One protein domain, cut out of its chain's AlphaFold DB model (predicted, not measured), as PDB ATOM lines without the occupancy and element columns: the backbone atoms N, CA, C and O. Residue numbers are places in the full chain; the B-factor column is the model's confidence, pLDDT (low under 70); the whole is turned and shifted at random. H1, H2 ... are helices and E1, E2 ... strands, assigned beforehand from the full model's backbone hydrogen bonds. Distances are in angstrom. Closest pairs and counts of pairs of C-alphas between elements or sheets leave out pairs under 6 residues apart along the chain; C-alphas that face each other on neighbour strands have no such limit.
ATOM      1  N   SER A  74     -12.147  38.968 -50.550       62.34
ATOM      2  CA  SER A  74     -10.828  38.414 -50.292       62.34
ATOM      3  C   SER A  74      -9.914  39.589 -49.970       62.34
ATOM      4  O   SER A  74      -9.480  40.332 -50.855       62.34
ATOM      5  N   PHE A  75      -9.691  39.821 -48.679       70.00
ATOM      6  CA  PHE A  75      -8.784  40.858 -48.215       70.00
ATOM      7  C   PHE A  75      -7.398  40.632 -48.822       70.00
ATOM      8  O   PHE A  75      -6.760  39.594 -48.638       70.00
ATOM      9  N   CYS A  76      -6.908  41.627 -49.560       78.44
ATOM     10  CA  CYS A  76      -5.625  41.544 -50.244       78.44
ATOM     11  C   CYS A  76      -4.480  41.920 -49.283       78.44
ATOM     12  O   CYS A  76      -3.927  43.020 -49.360       78.44
ATOM     13  N   TYR A  77      -4.123  41.006 -48.376       86.06
ATOM     14  CA  TYR A  77      -3.102  41.235 -47.345       86.06
ATOM     15  C   TYR A  77      -1.732  41.615 -47.920       86.06
ATOM     16  O   TYR A  77      -1.268  41.057 -48.919       86.06
ATOM     17  N   ALA A  78      -1.049  42.546 -47.252       86.25
ATOM     18  CA  ALA A  78       0.310  42.989 -47.558       86.25
ATOM     19  C   ALA A  78       0.515  43.497 -48.999       86.25
ATOM     20  O   ALA A  78       1.585  43.304 -49.592       86.25
ATOM     21  N   LYS A  79      -0.496  44.156 -49.585       92.00
ATOM     22  CA  LYS A  79      -0.386  44.754 -50.929       92.00
ATOM     23  C   LYS A  79       0.761  45.774 -51.017       92.00
ATOM     24  O   LYS A  79       1.510  45.770 -51.995       92.00
ATOM     25  N   ILE A  80       0.980  46.563 -49.958       93.44
ATOM     26  CA  ILE A  80       2.073  47.541 -49.876       93.44
ATOM     27  C   ILE A  80       3.423  46.822 -49.884       93.44
ATOM     28  O   ILE A  80       4.311  47.189 -50.650       93.44
ATOM     29  N   ARG A  81       3.576  45.749 -49.096       89.00
ATOM     30  CA  ARG A  81       4.821  44.960 -49.047       89.00
ATOM     31  C   ARG A  81       5.205  44.421 -50.426       89.00
ATOM     32  O   ARG A  81       6.377  44.479 -50.793       89.00
ATOM     33  N   ARG A  82       4.228  43.930 -51.198       88.31
ATOM     34  CA  ARG A  82       4.449  43.457 -52.575       88.31
ATOM     35  C   ARG A  82       5.019  44.570 -53.459       88.31
ATOM     36  O   ARG A  82       6.066  44.376 -54.067       88.31
ATOM     37  N   LYS A  83       4.412  45.758 -53.441       93.56
ATOM     38  CA  LYS A  83       4.895  46.929 -54.194       93.56
ATOM     39  C   LYS A  83       6.280  47.406 -53.753       93.56
ATOM     40  O   LYS A  83       7.113  47.718 -54.600       93.56
ATOM     41  N   VAL A  84       6.561  47.424 -52.446       92.06
ATOM     42  CA  VAL A  84       7.891  47.781 -51.914       92.06
ATOM     43  C   VAL A  84       8.970  46.871 -52.498       92.06
ATOM     44  O   VAL A  84      10.009  47.369 -52.930       92.06
ATOM     45  N   ASN A  85       8.706  45.563 -52.544       88.50
ATOM     46  CA  ASN A  85       9.641  44.575 -53.076       88.50
ATOM     47  C   ASN A  85       9.841  44.702 -54.594       88.50
ATOM     48  O   ASN A  85      10.955  44.477 -55.062       88.50
ATOM     49  N   SER A  86       8.802  45.072 -55.350       92.38
ATOM     50  CA  SER A  86       8.887  45.270 -56.805       92.38
ATOM     51  C   SER A  86       9.555  46.589 -57.200       92.38
ATOM     52  O   SER A  86      10.169  46.685 -58.258       92.38
ATOM     53  N   TRP A  87       9.461  47.627 -56.366       93.75
ATOM     54  CA  TRP A  87       9.994  48.964 -56.653       93.75
ATOM     55  C   TRP A  87      11.260  49.267 -55.847       93.75
ATOM     56  O   TRP A  87      11.375  50.326 -55.219       93.75
ATOM     57  N   LYS A  88      12.222  48.337 -55.832       87.94
ATOM     58  CA  LYS A  88      13.517  48.547 -55.160       87.94
ATOM     59  C   LYS A  88      14.168  49.845 -55.656       87.94
ATOM     60  O   LYS A  88      14.072  50.177 -56.831       87.94
ATOM     61  N   ASN A  89      14.768  50.599 -54.736       89.25
ATOM     62  CA  ASN A  89      15.498  51.854 -54.990       89.25
ATOM     63  C   ASN A  89      14.696  53.029 -55.587       89.25
ATOM     64  O   ASN A  89      15.250  54.105 -55.769       89.25
ATOM     65  N   LYS A  90      13.391  52.881 -55.844       93.88
ATOM     66  CA  LYS A  90      12.533  54.001 -56.261       93.88
ATOM     67  C   LYS A  90      11.990  54.759 -55.051       93.88
ATOM     68  O   LYS A  90      11.612  54.122 -54.062       93.88
ATOM     69  N   ALA A  91      11.889  56.084 -55.140       95.62
ATOM     70  CA  ALA A  91      11.160  56.884 -54.158       95.62
ATOM     71  C   ALA A  91       9.669  56.511 -54.192       95.62
ATOM     72  O   ALA A  91       9.053  56.483 -55.258       95.62
ATOM     73  N   LYS A  92       9.109  56.171 -53.030       96.38
ATOM     74  CA  LYS A  92       7.726  55.701 -52.867       96.38
ATOM     75  C   LYS A  92       6.976  56.700 -52.015       96.38
ATOM     76  O   LYS A  92       7.545  57.235 -51.069       96.38
ATOM     77  N   TYR A  93       5.701  56.875 -52.299       97.31
ATOM     78  CA  TYR A  93       4.853  57.806 -51.580       97.31
ATOM     79  C   TYR A  93       3.557  57.120 -51.165       97.31
ATOM     80  O   TYR A  93       3.026  56.290 -51.901       97.31
ATOM     81  N   TYR A  94       3.052  57.454 -49.985       97.69
ATOM     82  CA  TYR A  94       1.843  56.887 -49.409       97.69
ATOM     83  C   TYR A  94       0.622  57.772 -49.681       97.69
ATOM     84  O   TYR A  94       0.638  58.970 -49.412       97.69
ATOM     85  N   CYS A  95      -0.460  57.168 -50.165       96.12
ATOM     86  CA  CYS A  95      -1.752  57.815 -50.363       96.12
ATOM     87  C   CYS A  95      -2.743  57.325 -49.302       96.12
ATOM     88  O   CYS A  95      -3.109  56.148 -49.285       96.12
ATOM     89  N   SER A  96      -3.234  58.230 -48.450       92.25
ATOM     90  CA  SER A  96      -4.219  57.893 -47.412       92.25
ATOM     91  C   SER A  96      -5.582  57.501 -47.986       92.25
ATOM     92  O   SER A  96      -6.237  56.625 -47.431       92.25
ATOM     93  N   LYS A  97      -5.992  58.098 -49.115       91.88
ATOM     94  CA  LYS A  97      -7.284  57.812 -49.761       91.88
ATOM     95  C   LYS A  97      -7.330  56.417 -50.383       91.88
ATOM     96  O   LYS A  97      -8.331  55.723 -50.265       91.88
ATOM     97  N   CYS A  98      -6.242  55.986 -51.019       93.00
ATOM     98  CA  CYS A  98      -6.126  54.637 -51.580       93.00
ATOM     99  C   CYS A  98      -5.665  53.591 -50.551       93.00
ATOM    100  O   CYS A  98      -5.701  52.390 -50.839       93.00
ATOM    101  N   ASN A  99      -5.187  54.044 -49.384       93.69
ATOM    102  CA  ASN A  99      -4.517  53.226 -48.378       93.69
ATOM    103  C   ASN A  99      -3.447  52.320 -49.021       93.69
ATOM    104  O   ASN A  99      -3.523  51.090 -48.958       93.69
ATOM    105  N   ASP A 100      -2.531  52.928 -49.781       95.38
ATOM    106  CA  ASP A 100      -1.528  52.226 -50.591       95.38
ATOM    107  C   ASP A 100      -0.342  53.139 -50.951       95.38
ATOM    108  O   ASP A 100      -0.398  54.355 -50.755       95.38
ATOM    109  N   ILE A 101       0.720  52.554 -51.510       96.62
ATOM    110  CA  ILE A 101       1.891  53.267 -52.020       96.62
ATOM    111  C   ILE A 101       1.904  53.379 -53.550       96.62
ATOM    112  O   ILE A 101       1.431  52.491 -54.276       96.62
ATOM    113  N   PHE A 102       2.510  54.466 -54.026       96.94
ATOM    114  CA  PHE A 102       2.638  54.836 -55.434       96.94
ATOM    115  C   PHE A 102       4.019  55.432 -55.735       96.94
ATOM    116  O   PHE A 102       4.726  55.909 -54.842       96.94
ATOM    117  N   LEU A 103       4.391  55.396 -57.014       96.12
ATOM    118  CA  LEU A 103       5.430  56.250 -57.584       96.12
ATOM    119  C   LEU A 103       4.765  57.531 -58.109       96.12
ATOM    120  O   LEU A 103       3.553  57.539 -58.330       96.12
ATOM    121  N   LEU A 104       5.534  58.599 -58.310       92.62
ATOM    122  CA  LEU A 104       5.004  59.797 -58.960       92.62
ATOM    123  C   LEU A 104       4.813  59.562 -60.471       92.62
ATOM    124  O   LEU A 104       5.652  58.884 -61.072       92.62
ATOM    125  N   PRO A 105       3.770  60.152 -61.088       94.38
ATOM    126  CA  PRO A 105       2.696  60.942 -60.469       94.38
ATOM    127  C   PRO A 105       1.533  60.078 -59.930       94.38
ATOM    128  O   PRO A 105       1.322  58.944 -60.353       94.38
ATOM    129  N   HIS A 106       0.733  60.639 -59.020       94.88
ATOM    130  CA  HIS A 106      -0.529  60.053 -58.555       94.88
ATOM    131  C   HIS A 106      -1.599  61.141 -58.408       94.88
ATOM    132  O   HIS A 106      -1.284  62.279 -58.077       94.88
ATOM    133  N   VAL A 107      -2.862  60.776 -58.632       95.88
ATOM    134  CA  VAL A 107      -4.003  61.711 -58.673       95.88
ATOM    135  C   VAL A 107      -4.426  62.256 -57.305       95.88
ATOM    136  O   VAL A 107      -5.105  63.275 -57.233       95.88
ATOM    137  N   HIS A 108      -4.064  61.583 -56.212       95.88
ATOM    138  CA  HIS A 108      -4.373  62.023 -54.850       95.88
ATOM    139  C   HIS A 108      -3.137  62.601 -54.150       95.88
ATOM    140  O   HIS A 108      -2.017  62.224 -54.500       95.88
ATOM    141  N   PRO A 109      -3.320  63.428 -53.101       94.94
ATOM    142  CA  PRO A 109      -2.223  63.884 -52.259       94.94
ATOM    143  C   PRO A 109      -1.410  62.724 -51.680       94.94
ATOM    144  O   PRO A 109      -1.954  61.728 -51.193       94.94
ATOM    145  N   LEU A 110      -0.092  62.884 -51.724       95.56
ATOM    146  CA  LEU A 110       0.883  61.871 -51.353       95.56
ATOM    147  C   LEU A 110       1.729  62.338 -50.162       95.56
ATOM    148  O   LEU A 110       2.178  63.479 -50.124       95.56
ATOM    149  N   LYS A 111       1.975  61.437 -49.206       95.19
ATOM    150  CA  LYS A 111       2.941  61.606 -48.110       95.19
ATOM    151  C   LYS A 111       4.239  60.886 -48.469       95.19
ATOM    152  O   LYS A 111       4.187  59.730 -48.888       95.19
ATOM    153  N   GLY A 112       5.390  61.516 -48.279       92.06
ATOM    154  CA  GLY A 112       6.684  60.855 -48.454       92.06
ATOM    155  C   GLY A 112       7.761  61.751 -49.065       92.06
ATOM    156  O   GLY A 112       7.544  62.957 -49.171       92.06
ATOM    157  N   PRO A 113       8.897  61.165 -49.491       95.69
ATOM    158  CA  PRO A 113       9.135  59.723 -49.658       95.69
ATOM    159  C   PRO A 113       9.031  58.910 -48.356       95.69
ATOM    160  O   PRO A 113       9.483  59.376 -47.322       95.69
ATOM    161  N   VAL A 114       8.447  57.707 -48.404       95.81
ATOM    162  CA  VAL A 114       8.307  56.821 -47.230       95.81
ATOM    163  C   VAL A 114       9.340  55.693 -47.228       95.81
ATOM    164  O   VAL A 114       9.554  55.000 -48.230       95.81
ATOM    165  N   SER A 115       9.957  55.480 -46.072       94.19
ATOM    166  CA  SER A 115      10.900  54.401 -45.796       94.19
ATOM    167  C   SER A 115      10.199  53.089 -45.424       94.19
ATOM    168  O   SER A 115       9.024  53.041 -45.057       94.19
ATOM    169  N   ILE A 116      10.946  51.980 -45.459       90.50
ATOM    170  CA  ILE A 116      10.448  50.680 -44.972       90.50
ATOM    171  C   ILE A 116      10.152  50.737 -43.464       90.50
ATOM    172  O   ILE A 116       9.258  50.035 -42.998       90.50
ATOM    173  N   ALA A 117      10.894  51.545 -42.701       91.00
ATOM    174  CA  ALA A 117      10.669  51.709 -41.268       91.00
ATOM    175  C   ALA A 117       9.308  52.368 -40.989       91.00
ATOM    176  O   ALA A 117       8.547  51.854 -40.178       91.00
ATOM    177  N   GLU A 118       8.955  53.420 -41.731       93.19
ATOM    178  CA  GLU A 118       7.644  54.078 -41.619       93.19
ATOM    179  C   GLU A 118       6.499  53.159 -42.064       93.19
ATOM    180  O   GLU A 118       5.459  53.099 -41.416       93.19
ATOM    181  N   LEU A 119       6.697  52.355 -43.115       92.88
ATOM    182  CA  LEU A 119       5.695  51.373 -43.556       92.88
ATOM    183  C   LEU A 119       5.478  50.221 -42.556       92.88
ATOM    184  O   LEU A 119       4.462  49.531 -42.642       92.88
ATOM    185  N   ARG A 120       6.408  50.003 -41.615       92.00
ATOM    186  CA  ARG A 120       6.230  49.085 -40.475       92.00
ATOM    187  C   ARG A 120       5.488  49.723 -39.301       92.00
ATOM    188  O   ARG A 120       5.096  48.986 -38.402       92.00
ATOM    189  N   ARG A 121       5.252  51.041 -39.334       94.12
ATOM    190  CA  ARG A 121       4.465  51.786 -38.340       94.12
ATOM    191  C   ARG A 121       3.241  52.483 -38.964       94.12
ATOM    192  O   ARG A 121       3.186  53.716 -38.983       94.12
ATOM    193  N   PRO A 122       2.255  51.738 -39.509       94.44
ATOM    194  CA  PRO A 122       1.083  52.332 -40.154       94.44
ATOM    195  C   PRO A 122       0.319  53.350 -39.301       94.44
ATOM    196  O   PRO A 122      -0.247  54.279 -39.874       94.44
ATOM    197  N   THR A 123       0.334  53.246 -37.967       93.06
ATOM    198  CA  THR A 123      -0.271  54.249 -37.067       93.06
ATOM    199  C   THR A 123       0.296  55.667 -37.231       93.06
ATOM    200  O   THR A 123      -0.376  56.630 -36.868       93.06
ATOM    201  N   GLN A 124       1.489  55.826 -37.818       91.19
ATOM    202  CA  GLN A 124       2.079  57.131 -38.157       91.19
ATOM    203  C   GLN A 124       1.581  57.680 -39.506       91.19
ATOM    204  O   GLN A 124       1.635  58.882 -39.769       91.19
ATOM    205  N   LEU A 125       1.078  56.806 -40.380       92.56
ATOM    206  CA  LEU A 125       0.586  57.153 -41.716       92.56
ATOM    207  C   LEU A 125      -0.938  57.335 -41.734       92.56
ATOM    208  O   LEU A 125      -1.454  58.190 -42.473       92.56
ATOM    209  N   LEU A 126      -1.637  56.540 -40.923       90.50
ATOM    210  CA  LEU A 126      -3.085  56.509 -40.750       90.50
ATOM    211  C   LEU A 126      -3.522  57.466 -39.640       90.50
ATOM    212  O   LEU A 126      -3.011  57.424 -38.526       90.50
ATOM    213  N   ALA A 127      -4.522  58.300 -39.925       85.31
ATOM    214  CA  ALA A 127      -5.184  59.060 -38.871       85.31
ATOM    215  C   ALA A 127      -6.004  58.103 -37.979       85.31
ATOM    216  O   ALA A 127      -6.672  57.212 -38.524       85.31
ATOM    217  N   PRO A 128      -5.986  58.268 -36.642       83.06
ATOM    218  CA  PRO A 128      -6.786  57.438 -35.749       83.06
ATOM    219  C   PRO A 128      -8.282  57.644 -36.015       83.06
ATOM    220  O   PRO A 128      -8.736  58.773 -36.217       83.06
ATOM    221  N   LEU A 129      -9.056  56.559 -36.013       80.12
ATOM    222  CA  LEU A 129     -10.518  56.633 -36.055       80.12
ATOM    223  C   LEU A 129     -11.030  56.853 -34.626       80.12
ATOM    224  O   LEU A 129     -11.031  55.929 -33.822       80.12
ATOM    225  N   THR A 130     -11.402  58.087 -34.279       71.19
ATOM    226  CA  THR A 130     -11.740  58.489 -32.895       71.19
ATOM    227  C   THR A 130     -13.241  58.702 -32.661       71.19
ATOM    228  O   THR A 130     -13.637  59.453 -31.764       71.19
ATOM    229  N   GLN A 131     -14.107  58.134 -33.501       66.50
ATOM    230  CA  GLN A 131     -15.544  58.390 -33.421       66.50
ATOM    231  C   GLN A 131     -16.179  57.648 -32.232       66.50
ATOM    232  O   GLN A 131     -16.042  56.443 -32.057       66.50
ATOM    233  N   LYS A 132     -16.956  58.369 -31.414       55.78
ATOM    234  CA  LYS A 132     -17.488  57.897 -30.114       55.78
ATOM    235  C   LYS A 132     -18.435  56.683 -30.177       55.78
ATOM    236  O   LYS A 132     -18.841  56.178 -29.131       55.78
ATOM    237  N   HIS A 133     -18.850  56.255 -31.367       54.66
ATOM    238  CA  HIS A 133     -19.916  55.270 -31.578       54.66
ATOM    239  C   HIS A 133     -19.483  54.028 -32.368       54.66
ATOM    240  O   HIS A 133     -20.300  53.122 -32.551       54.66
ATOM    241  N   SER A 134     -18.230  54.003 -32.819       58.16
ATOM    242  CA  SER A 134     -17.655  52.970 -33.675       58.16
ATOM    243  C   SER A 134     -16.245  52.633 -33.197       58.16
ATOM    244  O   SER A 134     -16.075  51.970 -32.175       58.16
ATOM    245  N   GLU A 135     -15.235  53.135 -33.895       59.81
ATOM    246  CA  GLU A 135     -13.836  52.973 -33.579       59.81
ATOM    247  C   GLU A 135     -13.428  54.043 -32.561       59.81
ATOM    248  O   GLU A 135     -13.517  55.246 -32.800       59.81
ATOM    249  N   SER A 136     -12.997  53.599 -31.384       65.25
ATOM    250  CA  SER A 136     -12.398  54.452 -30.353       65.25
ATOM    251  C   SER A 136     -10.896  54.206 -30.336       65.25
ATOM    252  O   SER A 136     -10.337  53.718 -29.357       65.25
ATOM    253  N   GLN A 137     -10.269  54.447 -31.484       71.62
ATOM    254  CA  GLN A 137      -8.881  54.110 -31.717       71.62
ATOM    255  C   GLN A 137      -7.974  55.150 -31.070       71.62
ATOM    256  O   GLN A 137      -8.046  56.344 -31.366       71.62
ATOM    257  N   TYR A 138      -7.100  54.672 -30.197       74.50
ATOM    258  CA  TYR A 138      -6.180  55.516 -29.471       74.50
ATOM    259  C   TYR A 138      -4.805  54.868 -29.386       74.50
ATOM    260  O   TYR A 138      -4.687  53.660 -29.186       74.50
ATOM    261  N   TRP A 139      -3.765  55.687 -29.485       84.00
ATOM    262  CA  TRP A 139      -2.380  55.237 -29.569       84.00
ATOM    263  C   TRP A 139      -1.666  55.316 -28.231       84.00
ATOM    264  O   TRP A 139      -1.807  56.301 -27.509       84.00
ATOM    265  N   PHE A 140      -0.884  54.284 -27.916       85.44
ATOM    266  CA  PHE A 140       0.047  54.331 -26.796       85.44
ATOM    267  C   PHE A 140       1.138  55.380 -27.041       85.44
ATOM    268  O   PHE A 140       1.606  55.540 -28.170       85.44
ATOM    269  N   SER A 141       1.572  56.062 -25.976       83.81
ATOM    270  CA  SER A 141       2.774  56.899 -26.022       83.81
ATOM    271  C   SER A 141       4.042  56.040 -26.021       83.81
ATOM    272  O   SER A 141       4.032  54.900 -25.552       83.81
ATOM    273  N   ASP A 142       5.162  56.604 -26.481       82.88
ATOM    274  CA  ASP A 142       6.454  55.904 -26.468       82.88
ATOM    275  C   ASP A 142       6.914  55.541 -25.043       82.88
ATOM    276  O   ASP A 142       7.600  54.540 -24.847       82.88
ATOM    277  N   GLU A 143       6.529  56.322 -24.029       82.12
ATOM    278  CA  GLU A 143       6.776  55.989 -22.620       82.12
ATOM    279  C   GLU A 143       5.988  54.743 -22.197       82.12
ATOM    280  O   GLU A 143       6.574  53.796 -21.680       82.12
ATOM    281  N   SER A 144       4.684  54.686 -22.494       86.00
ATOM    282  CA  SER A 144       3.860  53.516 -22.166       86.00
ATOM    283  C   SER A 144       4.299  52.259 -22.917       86.00
ATOM    284  O   SER A 144       4.266  51.168 -22.353       86.00
ATOM    285  N   LEU A 145       4.743  52.401 -24.170       88.56
ATOM    286  CA  LEU A 145       5.314  51.291 -24.935       88.56
ATOM    287  C   LEU A 145       6.584  50.752 -24.266       88.56
ATOM    288  O   LEU A 145       6.732  49.539 -24.154       88.56
ATOM    289  N   ARG A 146       7.472  51.626 -23.768       86.50
ATOM    290  CA  ARG A 146       8.677  51.199 -23.038       86.50
ATOM    291  C   ARG A 146       8.340  50.439 -21.757       86.50
ATOM    292  O   ARG A 146       8.912  49.377 -21.541       86.50
ATOM    293  N   VAL A 147       7.376  50.919 -20.969       85.44
ATOM    294  CA  VAL A 147       6.909  50.225 -19.753       85.44
ATOM    295  C   VAL A 147       6.382  48.822 -20.072       85.44
ATOM    296  O   VAL A 147       6.758  47.852 -19.418       85.44
ATOM    297  N   LEU A 148       5.559  48.684 -21.116       86.50
ATOM    298  CA  LEU A 148       5.023  47.381 -21.524       86.50
ATOM    299  C   LEU A 148       6.117  46.379 -21.905       86.50
ATOM    300  O   LEU A 148       5.992  45.189 -21.623       86.50
ATOM    301  N   LEU A 149       7.196  46.845 -22.531       82.75
ATOM    302  CA  LEU A 149       8.295  45.973 -22.937       82.75
ATOM    303  C   LEU A 149       9.088  45.420 -21.768       82.75
ATOM    304  O   LEU A 149       9.614  44.320 -21.902       82.75
ATOM    305  N   VAL A 150       9.184  46.154 -20.658       84.44
ATOM    306  CA  VAL A 150       9.804  45.633 -19.433       84.44
ATOM    307  C   VAL A 150       9.051  44.377 -18.998       84.44
ATOM    308  O   VAL A 150       9.657  43.316 -18.868       84.44
ATOM    309  N   GLY A 151       7.718  44.456 -18.928       81.88
ATOM    310  CA  GLY A 151       6.868  43.305 -18.617       81.88
ATOM    311  C   GLY A 151       7.027  42.155 -19.613       81.88
ATOM    312  O   GLY A 151       7.265  41.022 -19.207       81.88
ATOM    313  N   ILE A 152       6.963  42.440 -20.921       82.75
ATOM    314  CA  ILE A 152       7.083  41.413 -21.977       82.75
ATOM    315  C   ILE A 152       8.452  40.716 -21.949       82.75
ATOM    316  O   ILE A 152       8.542  39.512 -22.172       82.75
ATOM    317  N   ARG A 153       9.538  41.458 -21.703       82.62
ATOM    318  CA  ARG A 153      10.889  40.886 -21.621       82.62
ATOM    319  C   ARG A 153      11.044  40.011 -20.381       82.62
ATOM    320  O   ARG A 153      11.606  38.921 -20.472       82.62
ATOM    321  N   ASN A 154      10.509  40.463 -19.253       82.38
ATOM    322  CA  ASN A 154      10.668  39.780 -17.973       82.38
ATOM    323  C   ASN A 154       9.712  38.591 -17.806       82.38
ATOM    324  O   ASN A 154      10.026  37.660 -17.066       82.38
ATOM    325  N   SER A 155       8.606  38.542 -18.556       79.19
ATOM    326  CA  SER A 155       7.673  37.409 -18.545       79.19
ATOM    327  C   SER A 155       8.215  36.141 -19.218       79.19
ATOM    328  O   SER A 155       7.559  35.101 -19.174       79.19
ATOM    329  N   ARG A 156       9.394  36.200 -19.863       76.12
ATOM    330  CA  ARG A 156       9.992  35.106 -20.661       76.12
ATOM    331  C   ARG A 156       9.077  34.597 -21.788       76.12
ATOM    332  O   ARG A 156       9.274  33.493 -22.300       76.12
ATOM    333  N   CYS A 157       8.085  35.390 -22.197       82.81
ATOM    334  CA  CYS A 157       7.194  35.039 -23.295       82.81
ATOM    335  C   CYS A 157       7.943  35.103 -24.634       82.81
ATOM    336  O   CYS A 157       8.633  36.072 -24.937       82.81
ATOM    337  N   ASN A 158       7.751  34.087 -25.477       86.56
ATOM    338  CA  ASN A 158       8.269  34.051 -26.852       86.56
ATOM    339  C   ASN A 158       7.223  34.499 -27.895       86.56
ATOM    340  O   ASN A 158       7.484  34.468 -29.102       86.56
ATOM    341  N   GLY A 159       6.043  34.917 -27.430       91.69
ATOM    342  CA  GLY A 159       4.902  35.311 -28.242       91.69
ATOM    343  C   GLY A 159       4.042  36.370 -27.552       91.69
ATOM    344  O   GLY A 159       3.792  36.277 -26.355       91.69
ATOM    345  N   VAL A 160       3.568  37.359 -28.313       92.81
ATOM    346  CA  VAL A 160       2.635  38.402 -27.862       92.81
ATOM    347  C   VAL A 160       1.454  38.483 -28.825       92.81
ATOM    348  O   VAL A 160       1.617  38.766 -30.015       92.81
ATOM    349  N   LEU A 161       0.250  38.269 -28.302       93.56
ATOM    350  CA  LEU A 161      -0.994  38.480 -29.032       93.56
ATOM    351  C   LEU A 161      -1.527  39.889 -28.747       93.56
ATOM    352  O   LEU A 161      -2.008  40.173 -27.653       93.56
ATOM    353  N   CYS A 162      -1.451  40.772 -29.737       93.00
ATOM    354  CA  CYS A 162      -1.943  42.141 -29.646       93.00
ATOM    355  C   CYS A 162      -3.416  42.188 -30.067       93.00
ATOM    356  O   CYS A 162      -3.718  42.066 -31.250       93.00
ATOM    357  N   ILE A 163      -4.336  42.399 -29.125       90.19
ATOM    358  CA  ILE A 163      -5.765  42.599 -29.419       90.19
ATOM    359  C   ILE A 163      -6.074  44.093 -29.301       90.19
ATOM    360  O   ILE A 163      -5.881  44.666 -28.233       90.19
ATOM    361  N   GLY A 164      -6.496  44.738 -30.392       86.94
ATOM    362  CA  GLY A 164      -6.839  46.168 -30.424       86.94
ATOM    363  C   GLY A 164      -5.684  47.108 -30.056       86.94
ATOM    364  O   GLY A 164      -5.906  48.194 -29.521       86.94
ATOM    365  N   THR A 165      -4.437  46.676 -30.259       91.56
ATOM    366  CA  THR A 165      -3.227  47.377 -29.795       91.56
ATOM    367  C   THR A 165      -2.169  47.478 -30.904       91.56
ATOM    368  O   THR A 165      -1.038  47.002 -30.755       91.56
ATOM    369  N   PRO A 166      -2.492  48.118 -32.045       93.31
ATOM    370  CA  PRO A 166      -1.622  48.120 -33.219       93.31
ATOM    371  C   PRO A 166      -0.286  48.816 -32.953       93.31
ATOM    372  O   PRO A 166       0.736  48.365 -33.449       93.31
ATOM    373  N   THR A 167      -0.239  49.845 -32.107       93.50
ATOM    374  CA  THR A 167       1.026  50.518 -31.747       93.50
ATOM    375  C   THR A 167       1.989  49.624 -30.960       93.50
ATOM    376  O   THR A 167       3.195  49.698 -31.190       93.50
ATOM    377  N   VAL A 168       1.487  48.730 -30.097       92.44
ATOM    378  CA  VAL A 168       2.314  47.712 -29.416       92.44
ATOM    379  C   VAL A 168       2.857  46.721 -30.437       92.44
ATOM    380  O   VAL A 168       4.059  46.459 -30.479       92.44
ATOM    381  N   PHE A 169       1.982  46.214 -31.310       94.75
ATOM    382  CA  PHE A 169       2.370  45.307 -32.387       94.75
ATOM    383  C   PHE A 169       3.444  45.918 -33.305       94.75
ATOM    384  O   PHE A 169       4.467  45.287 -33.575       94.75
ATOM    385  N   GLU A 170       3.242  47.160 -33.745       94.50
ATOM    386  CA  GLU A 170       4.176  47.909 -34.586       94.50
ATOM    387  C   GLU A 170       5.523  48.120 -33.901       94.50
ATOM    388  O   GLU A 170       6.563  47.996 -34.552       94.50
ATOM    389  N   TYR A 171       5.529  48.403 -32.596       92.00
ATOM    390  CA  TYR A 171       6.761  48.551 -31.828       92.00
ATOM    391  C   TYR A 171       7.557  47.238 -31.796       92.00
ATOM    392  O   TYR A 171       8.742  47.223 -32.142       92.00
ATOM    393  N   LEU A 172       6.893  46.120 -31.471       91.19
ATOM    394  CA  LEU A 172       7.497  44.780 -31.473       91.19
ATOM    395  C   LEU A 172       8.052  44.411 -32.857       91.19
ATOM    396  O   LEU A 172       9.158  43.887 -32.970       91.19
ATOM    397  N   GLN A 173       7.312  44.724 -33.924       89.50
ATOM    398  CA  GLN A 173       7.718  44.426 -35.299       89.50
ATOM    399  C   GLN A 173       8.808  45.353 -35.841       89.50
ATOM    400  O   GLN A 173       9.551  44.960 -36.747       89.50
ATOM    401  N   SER A 174       8.908  46.583 -35.343       88.19
ATOM    402  CA  SER A 174       9.881  47.566 -35.830       88.19
ATOM    403  C   SER A 174      11.271  47.355 -35.231       88.19
ATOM    404  O   SER A 174      12.266  47.628 -35.902       88.19
ATOM    405  N   ASN A 175      11.356  46.799 -34.022       86.31
ATOM    406  CA  ASN A 175      12.619  46.445 -33.384       86.31
ATOM    407  C   ASN A 175      13.126  45.072 -33.878       86.31
ATOM    408  O   ASN A 175      12.423  44.064 -33.812       86.31
ATOM    409  N   ARG A 176      14.360  45.025 -34.402       86.94
ATOM    410  CA  ARG A 176      14.937  43.810 -35.010       86.94
ATOM    411  C   ARG A 176      15.127  42.674 -34.005       86.94
ATOM    412  O   ARG A 176      14.870  41.531 -34.365       86.94
ATOM    413  N   GLU A 177      15.597  42.993 -32.806       86.12
ATOM    414  CA  GLU A 177      15.872  42.023 -31.745       86.12
ATOM    415  C   GLU A 177      14.564  41.449 -31.195       86.12
ATOM    416  O   GLU A 177      14.386  40.233 -31.162       86.12
ATOM    417  N   LEU A 178      13.597  42.318 -30.881       85.44
ATOM    418  CA  LEU A 178      12.277  41.892 -30.410       85.44
ATOM    419  C   LEU A 178      11.575  41.011 -31.446       85.44
ATOM    420  O   LEU A 178      11.079  39.949 -31.099       85.44
ATOM    421  N   ARG A 179      11.604  41.383 -32.731       87.31
ATOM    422  CA  ARG A 179      11.009  40.573 -33.807       87.31
ATOM    423  C   ARG A 179      11.685  39.207 -33.990       87.31
ATOM    424  O   ARG A 179      11.049  38.274 -34.480       87.31
ATOM    425  N   ALA A 180      12.974  39.092 -33.668       87.31
ATOM    426  CA  ALA A 180      13.695  37.823 -33.747       87.31
ATOM    427  C   ALA A 180      13.317  36.889 -32.587       87.31
ATOM    428  O   ALA A 180      13.103  35.700 -32.819       87.31
ATOM    429  N   ASN A 181      13.175  37.446 -31.383       85.31
ATOM    430  CA  ASN A 181      13.013  36.686 -30.141       85.31
ATOM    431  C   ASN A 181      11.552  36.510 -29.697       85.31
ATOM    432  O   ASN A 181      11.246  35.589 -28.947       85.31
ATOM    433  N   CYS A 182      10.642  37.362 -30.170       87.81
ATOM    434  CA  CYS A 182       9.236  37.358 -29.799       87.81
ATOM    435  C   CYS A 182       8.357  37.386 -31.051       87.81
ATOM    436  O   CYS A 182       8.365  38.343 -31.831       87.81
ATOM    437  N   LYS A 183       7.554  36.338 -31.246       93.19
ATOM    438  CA  LYS A 183       6.496  36.360 -32.258       93.19
ATOM    439  C   LYS A 183       5.431  37.357 -31.827       93.19
ATOM    440  O   LYS A 183       5.115  37.459 -30.648       93.19
ATOM    441  N   SER A 184       4.873  38.100 -32.769       94.38
ATOM    442  CA  SER A 184       3.729  38.952 -32.477       94.38
ATOM    443  C   SER A 184       2.669  38.821 -33.552       94.38
ATOM    444  O   SER A 184       2.984  38.624 -34.728       94.38
ATOM    445  N   PHE A 185       1.414  38.905 -33.128       95.25
ATOM    446  CA  PHE A 185       0.253  38.817 -34.000       95.25
ATOM    447  C   PHE A 185      -0.771  39.870 -33.585       95.25
ATOM    448  O   PHE A 185      -1.019  40.038 -32.394       95.25
ATOM    449  N   LEU A 186      -1.346  40.584 -34.550       94.62
ATOM    450  CA  LEU A 186      -2.344  41.623 -34.322       94.62
ATOM    451  C   LEU A 186      -3.743  41.127 -34.695       94.62
ATOM    452  O   LEU A 186      -3.979  40.631 -35.795       94.62
ATOM    453  N   LEU A 187      -4.677  41.337 -33.782       90.31
ATOM    454  CA  LEU A 187      -6.109  41.202 -33.986       90.31
ATOM    455  C   LEU A 187      -6.719  42.590 -33.803       90.31
ATOM    456  O   LEU A 187      -6.671  43.145 -32.707       90.31
ATOM    457  N   ASP A 188      -7.246  43.174 -34.873       87.38
ATOM    458  CA  ASP A 188      -7.842  44.516 -34.840       87.38
ATOM    459  C   ASP A 188      -9.031  44.579 -35.796       87.38
ATOM    460  O   ASP A 188      -9.045  43.882 -36.805       87.38
ATOM    461  N   ILE A 189     -10.026  45.408 -35.502       81.50
ATOM    462  CA  ILE A 189     -11.183  45.591 -36.382       81.50
ATOM    463  C   ILE A 189     -10.870  46.522 -37.562       81.50
ATOM    464  O   ILE A 189     -11.540  46.485 -38.596       81.50
ATOM    465  N   ASP A 190      -9.838  47.356 -37.436       85.69
ATOM    466  CA  ASP A 190      -9.470  48.335 -38.448       85.69
ATOM    467  C   ASP A 190      -8.848  47.663 -39.683       85.69
ATOM    468  O   ASP A 190      -7.650  47.377 -39.770       85.69
ATOM    469  N   SER A 191      -9.684  47.445 -40.698       85.94
ATOM    470  CA  SER A 191      -9.289  46.822 -41.963       85.94
ATOM    471  C   SER A 191      -8.205  47.594 -42.727       85.94
ATOM    472  O   SER A 191      -7.566  47.028 -43.621       85.94
ATOM    473  N   ARG A 192      -7.918  48.859 -42.376       90.50
ATOM    474  CA  ARG A 192      -6.865  49.643 -43.041       90.50
ATOM    475  C   ARG A 192      -5.488  48.996 -42.876       90.50
ATOM    476  O   ARG A 192      -4.660  49.125 -43.783       90.50
ATOM    477  N   PHE A 193      -5.259  48.237 -41.804       92.44
ATOM    478  CA  PHE A 193      -4.005  47.517 -41.567       92.44
ATOM    479  C   PHE A 193      -3.749  46.350 -42.543       92.44
ATOM    480  O   PHE A 193      -2.586  45.997 -42.764       92.44
ATOM    481  N   VAL A 194      -4.782  45.810 -43.216       89.69
ATOM    482  CA  VAL A 194      -4.650  44.714 -44.208       89.69
ATOM    483  C   VAL A 194      -3.627  45.056 -45.289       89.69
ATOM    484  O   VAL A 194      -2.848  44.206 -45.720       89.69
ATOM    485  N   SER A 195      -3.595  46.316 -45.729       91.12
ATOM    486  CA  SER A 195      -2.691  46.773 -46.786       91.12
ATOM    487  C   SER A 195      -1.211  46.626 -46.418       91.12
ATOM    488  O   SER A 195      -0.375  46.428 -47.306       91.12
ATOM    489  N   PHE A 196      -0.891  46.711 -45.126       93.62
ATOM    490  CA  PHE A 196       0.470  46.763 -44.599       93.62
ATOM    491  C   PHE A 196       0.983  45.389 -44.176       93.62
ATOM    492  O   PHE A 196       2.123  45.031 -44.485       93.62
ATOM    493  N   PHE A 197       0.146  44.609 -43.496       92.12
ATOM    494  CA  PHE A 197       0.575  43.391 -42.819       92.12
ATOM    495  C   PHE A 197       0.193  42.118 -43.574       92.12
ATOM    496  O   PHE A 197      -0.753  42.077 -44.356       92.12
ATOM    497  N   LEU A 198       0.985  41.066 -43.360       90.06
ATOM    498  CA  LEU A 198       0.717  39.725 -43.881       90.06
ATOM    499  C   LEU A 198      -0.380  39.058 -43.053       90.06
ATOM    500  O   LEU A 198      -0.475  39.322 -41.859       90.06
ATOM    501  N   LEU A 199      -1.102  38.110 -43.654       84.50
ATOM    502  CA  LEU A 199      -2.081  37.280 -42.943       84.50
ATOM    503  C   LEU A 199      -1.462  36.551 -41.735       84.50
ATOM    504  O   LEU A 199      -2.095  36.400 -40.702       84.50
ATOM    505  N   ALA A 200      -0.187  36.163 -41.840       87.25
ATOM    506  CA  ALA A 200       0.568  35.539 -40.752       87.25
ATOM    507  C   ALA A 200       0.862  36.475 -39.563       87.25
ATOM    508  O   ALA A 200       1.400  36.019 -38.561       87.25
ATOM    509  N   HIS A 201       0.560  37.770 -39.673       90.75
ATOM    510  CA  HIS A 201       0.812  38.764 -38.630       90.75
ATOM    511  C   HIS A 201      -0.428  39.567 -38.227       90.75
ATOM    512  O   HIS A 201      -0.400  40.225 -37.191       90.75
ATOM    513  N   PHE A 202      -1.468  39.589 -39.058       91.19
ATOM    514  CA  PHE A 202      -2.657  40.395 -38.834       91.19
ATOM    515  C   PHE A 202      -3.884  39.705 -39.412       91.19
ATOM    516  O   PHE A 202      -3.861  39.275 -40.566       91.19
ATOM    517  N   ILE A 203      -4.960  39.672 -38.631       84.62
ATOM    518  CA  ILE A 203      -6.304  39.311 -39.081       84.62
ATOM    519  C   ILE A 203      -7.285  40.353 -38.553       84.62
ATOM    520  O   ILE A 203      -7.147  40.837 -37.426       84.62
ATOM    521  N   ILE A 204      -8.293  40.671 -39.368       79.50
ATOM    522  CA  ILE A 204      -9.388  41.522 -38.916       79.50
ATOM    523  C   ILE A 204     -10.236  40.749 -37.904       79.50
ATOM    524  O   ILE A 204     -10.802  39.710 -38.245       79.50
ATOM    525  N   LEU A 205     -10.344  41.264 -36.680       71.38
ATOM    526  CA  LEU A 205     -11.145  40.666 -35.618       71.38
ATOM    527  C   LEU A 205     -12.182  41.657 -35.090       71.38
ATOM    528  O   LEU A 205     -11.843  42.698 -34.534       71.38
ATOM    529  N   ALA A 206     -13.452  41.282 -35.201       60.62
ATOM    530  CA  ALA A 206     -14.565  41.986 -34.579       60.62
ATOM    531  C   ALA A 206     -14.837  41.415 -33.173       60.62
ATOM    532  O   ALA A 206     -15.819  40.707 -32.966       60.62
ATOM    533  N   THR A 207     -13.958  41.675 -32.200       48.72
ATOM    534  CA  THR A 207     -14.238  41.387 -30.780       48.72
ATOM    535  C   THR A 207     -14.702  42.638 -30.045       48.72
ATOM    536  O   THR A 207     -14.238  43.746 -30.294       48.72
ATOM    537  N   SER A 208     -15.615  42.462 -29.091       44.34
ATOM    538  CA  SER A 208     -16.212  43.516 -28.256       44.34
ATOM    539  C   SER A 208     -15.279  44.072 -27.160       44.34
ATOM    540  O   SER A 208     -15.730  44.755 -26.238       44.34
ATOM    541  N   THR A 209     -13.975  43.807 -27.237       38.16
ATOM    542  CA  THR A 209     -12.983  44.195 -26.225       38.16
ATOM    543  C   THR A 209     -12.287  45.495 -26.628       38.16
ATOM    544  O   THR A 209     -11.326  45.483 -27.392       38.16
ATOM    545  N   PHE A 210     -12.771  46.626 -26.114       39.06
ATOM    546  CA  PHE A 210     -12.148  47.941 -26.303       39.06
ATOM    547  C   PHE A 210     -11.234  48.280 -25.110       39.06
ATOM    548  O   PHE A 210     -11.689  48.232 -23.967       39.06
ATOM    549  N   VAL A 211      -9.979  48.678 -25.361       34.41
ATOM    550  CA  VAL A 211      -9.038  49.232 -24.359       34.41
ATOM    551  C   VAL A 211      -8.528  50.602 -24.850       34.41
ATOM    552  O   VAL A 211      -8.242  50.759 -26.034       34.41
ATOM    553  N   CYS A 212      -8.471  51.614 -23.968       33.53
ATOM    554  CA  CYS A 212      -8.392  53.051 -24.316       33.53
ATOM    555  C   CYS A 212      -6.990  53.695 -24.176       33.53
ATOM    556  O   CYS A 212      -6.260  53.349 -23.254       33.53
ATOM    557  N   TYR A 213      -6.684  54.732 -24.986       47.19
ATOM    558  CA  TYR A 213      -5.440  55.544 -24.948       47.19
ATOM    559  C   TYR A 213      -5.665  57.040 -25.327       47.19
ATOM    560  O   TYR A 213      -6.790  57.538 -25.283       47.19
ATOM    561  N   VAL A 214      -4.596  57.765 -25.690       38.47
ATOM    562  CA  VAL A 214      -4.469  59.236 -25.837       38.47
ATOM    563  C   VAL A 214      -5.411  59.848 -26.898       38.47
ATOM    564  O   VAL A 214      -5.594  59.263 -27.958       38.47
ATOM    565  N   ASN A 215      -5.959  61.047 -26.623       47.03
ATOM    566  CA  ASN A 215      -7.148  61.699 -27.236       47.03
ATOM    567  C   ASN A 215      -8.508  61.199 -26.720       47.03
ATOM    568  O   ASN A 215      -9.559  61.476 -27.306       47.03
ATOM    569  N   HIS A 216      -8.510  60.492 -25.591       51.69
ATOM    570  CA  HIS A 216      -9.737  60.094 -24.920       51.69
ATOM    571  C   HIS A 216     -10.617  61.308 -24.570       51.69
ATOM    572  O   HIS A 216     -10.135  62.347 -24.139       51.69
ATOM    573  N   VAL A 217     -11.941  61.179 -24.674       51.31
ATOM    574  CA  VAL A 217     -12.889  62.298 -24.460       51.31
ATOM    575  C   VAL A 217     -12.832  62.858 -23.024       51.31
ATOM    576  O   VAL A 217     -13.164  64.017 -22.790       51.31
ATOM    577  N   LYS A 218     -12.376  62.051 -22.050       47.78
ATOM    578  CA  LYS A 218     -12.119  62.496 -20.662       47.78
ATOM    579  C   LYS A 218     -10.733  63.141 -20.460       47.78
ATOM    580  O   LYS A 218     -10.436  63.602 -19.363       47.78
ATOM    581  N   TYR A 219      -9.890  63.178 -21.487       53.69
ATOM    582  CA  TYR A 219      -8.517  63.679 -21.453       53.69
ATOM    583  C   TYR A 219      -8.486  65.151 -21.879       53.69
ATOM    584  O   TYR A 219      -8.284  65.483 -23.041       53.69
ATOM    585  N   LYS A 220      -8.727  66.055 -20.922       51.34
ATOM    586  CA  LYS A 220      -8.457  67.498 -21.094       51.34
ATOM    587  C   LYS A 220      -7.033  67.885 -20.658       51.34
ATOM    588  O   LYS A 220      -6.651  69.037 -20.816       51.34
ATOM    589  N   ARG A 221      -6.280  66.947 -20.065       53.66
ATOM    590  CA  ARG A 221      -4.978  67.166 -19.414       53.66
ATOM    591  C   ARG A 221      -3.999  66.034 -19.735       53.66
ATOM    592  O   ARG A 221      -4.208  64.926 -19.237       53.66
ATOM    593  N   PRO A 222      -2.974  66.286 -20.574       51.50
ATOM    594  CA  PRO A 222      -2.073  65.247 -21.040       51.50
ATOM    595  C   PRO A 222      -1.268  64.528 -19.951       51.50
ATOM    596  O   PRO A 222      -0.942  63.347 -20.050       51.50
ATOM    597  N   ASP A 223      -1.013  65.257 -18.878       53.25
ATOM    598  CA  ASP A 223      -0.245  64.876 -17.703       53.25
ATOM    599  C   ASP A 223      -0.929  63.824 -16.812       53.25
ATOM    600  O   ASP A 223      -0.297  63.305 -15.894       53.25
ATOM    601  N   LYS A 224      -2.208  63.483 -17.052       56.84
ATOM    602  CA  LYS A 224      -2.978  62.576 -16.180       56.84
ATOM    603  C   LYS A 224      -3.711  61.488 -16.959       56.84
ATOM    604  O   LYS A 224      -4.734  61.738 -17.594       56.84
ATOM    605  N   SER A 225      -3.231  60.249 -16.842       59.25
ATOM    606  CA  SER A 225      -3.929  59.065 -17.357       59.25
ATOM    607  C   SER A 225      -4.818  58.432 -16.284       59.25
ATOM    608  O   SER A 225      -4.369  58.148 -15.172       59.25
ATOM    609  N   VAL A 226      -6.074  58.149 -16.635       62.16
ATOM    610  CA  VAL A 226      -7.006  57.334 -15.826       62.16
ATOM    611  C   VAL A 226      -6.929  55.839 -16.164       62.16
ATOM    612  O   VAL A 226      -7.607  55.032 -15.540       62.16
ATOM    613  N   VAL A 227      -6.139  55.466 -17.176       63.81
ATOM    614  CA  VAL A 227      -6.006  54.083 -17.652       63.81
ATOM    615  C   VAL A 227      -4.926  53.370 -16.848       63.81
ATOM    616  O   VAL A 227      -3.854  53.930 -16.618       63.81
ATOM    617  N   ARG A 228      -5.202  52.140 -16.414       69.75
ATOM    618  CA  ARG A 228      -4.278  51.300 -15.643       69.75
ATOM    619  C   ARG A 228      -4.038  49.986 -16.374       69.75
ATOM    620  O   ARG A 228      -4.936  49.487 -17.050       69.75
ATOM    621  N   PHE A 229      -2.831  49.450 -16.229       72.81
ATOM    622  CA  PHE A 229      -2.525  48.093 -16.654       72.81
ATOM    623  C   PHE A 229      -3.035  47.115 -15.603       72.81
ATOM    624  O   PHE A 229      -2.798  47.299 -14.411       72.81
ATOM    625  N   PHE A 230      -3.735  46.086 -16.063       77.50
ATOM    626  CA  PHE A 230      -4.122  44.941 -15.255       77.50
ATOM    627  C   PHE A 230      -3.337  43.752 -15.782       77.50
ATOM    628  O   PHE A 230      -3.327  43.506 -16.989       77.50
ATOM    629  N   THR A 231      -2.637  43.067 -14.889       78.88
ATOM    630  CA  THR A 231      -1.754  41.959 -15.233       78.88
ATOM    631  C   THR A 231      -1.778  40.928 -14.117       78.88
ATOM    632  O   THR A 231      -2.008  41.261 -12.957       78.88
ATOM    633  N   ASP A 232      -1.578  39.682 -14.514       82.94
ATOM    634  CA  ASP A 232      -1.313  38.522 -13.673       82.94
ATOM    635  C   ASP A 232       0.187  38.331 -13.383       82.94
ATOM    636  O   ASP A 232       0.547  37.487 -12.567       82.94
ATOM    637  N   LEU A 233       1.065  39.119 -14.015       79.94
ATOM    638  CA  LEU A 233       2.488  39.121 -13.700       79.94
ATOM    639  C   LEU A 233       2.734  39.711 -12.301       79.94
ATOM    640  O   LEU A 233       2.083  40.698 -11.934       79.94
TER     641      LEU A 233
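Overview. This is residues 74 to 233 of the 316 residues of an uncharacterized protein of Gongylonema pulchrum (UniProt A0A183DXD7). Two lobes sit end to end: the larger is a small parallel sheet, E3, E4 and E5, with H4 over one face along E4 and H3 off the edge at E3; the smaller is the hairpin of E1 and E2 with H1 beside it. The short helices H2 and H6 lie between the lobes, and long unnamed loops, among them residues 205 to 233, run round the outside. The printed part has 160 residues, with six named helices and five named strands in the order H1 E1 E2 H2 H3 E3 H4 H5 E4 H6 E5. The class is mixed, helices and strands, with 65 residues, under half, in named elements. The whole is compact, with a radius of gyration of the C-alphas of 16.6 A and spans of 49 by 37 by 31 A.

Arrangement. H1, residues 79 to 86, comes nearest to E2, residues 100 to 102, at the C-alphas of Ile 80 and Asp 100, 6.0 A apart. E2 forms an antiparallel hairpin with E1, residues 93 to 95; N 93 and O 102 are 2.9 A apart, within hydrogen-bond range. H2, residues 116 to 119, is close to but not clearly touching H1, the closest C-alphas being those of Val 84 and Ile 116, 7.9 A. H3, residues 142 to 154, is not on the sheet of E3, residues 159 to 163, E4, residues 183 to 188, and E5, residues 202 to 204. E3 and E4 are parallel, with N 162 and O 185 at 2.8 A; E4 and E5 are parallel, with N 203 and O 186 at 3.2 A. H4, residues 166 to 174, is on this sheet at a height of 8.8 A, over E4, and runs along the strands at 25 degrees to E4 on the local plane. E3, H4, H5 and E4 make a strand-helix-strand unit, two parallel neighbour strands with helices between, where H5 is residues 176 to 181; E4, H6, residues 191 to 195, and E5 make another, and both crossovers are right-handed. H5 touches H4 only at the corner, and only just, with 3 pairs of C-alphas within 8 A. H6 only grazes the sheet with residues 191 to 194, and only just touches H1, with 3 pairs within 8 A, the closest being Lys 79 and Ser 195, 5.2 A. Every O i to N i+4 pair is within hydrogen-bond range in H1, H4 and H5; in H3 it is 8 of 9, in H6 0 of 1 with 1 of 2 O i to N i+3 pairs, and H2 is too short for such a pair.

Along the chain. H1 begins at C-alpha 79 (-0.386, 44.754, -50.929). H3 is 18.7 A long, E4 16.7 A, E3 13.0 A and H4 11.8 A. E5 ends at C-alpha 204 (-9.388, 41.522, -38.916).

Size, cuts and confidence. The C-alphas farthest apart, those of Pro 105 and Asp 232, are 52.0 A apart. The printed part has no cut; the links from E2 to H2 and from H2 to H3 are long. The mean pLDDT of the printed part is 82.0, and residue 74, residues 131 to 136 and residues 206 to 228 are under 70.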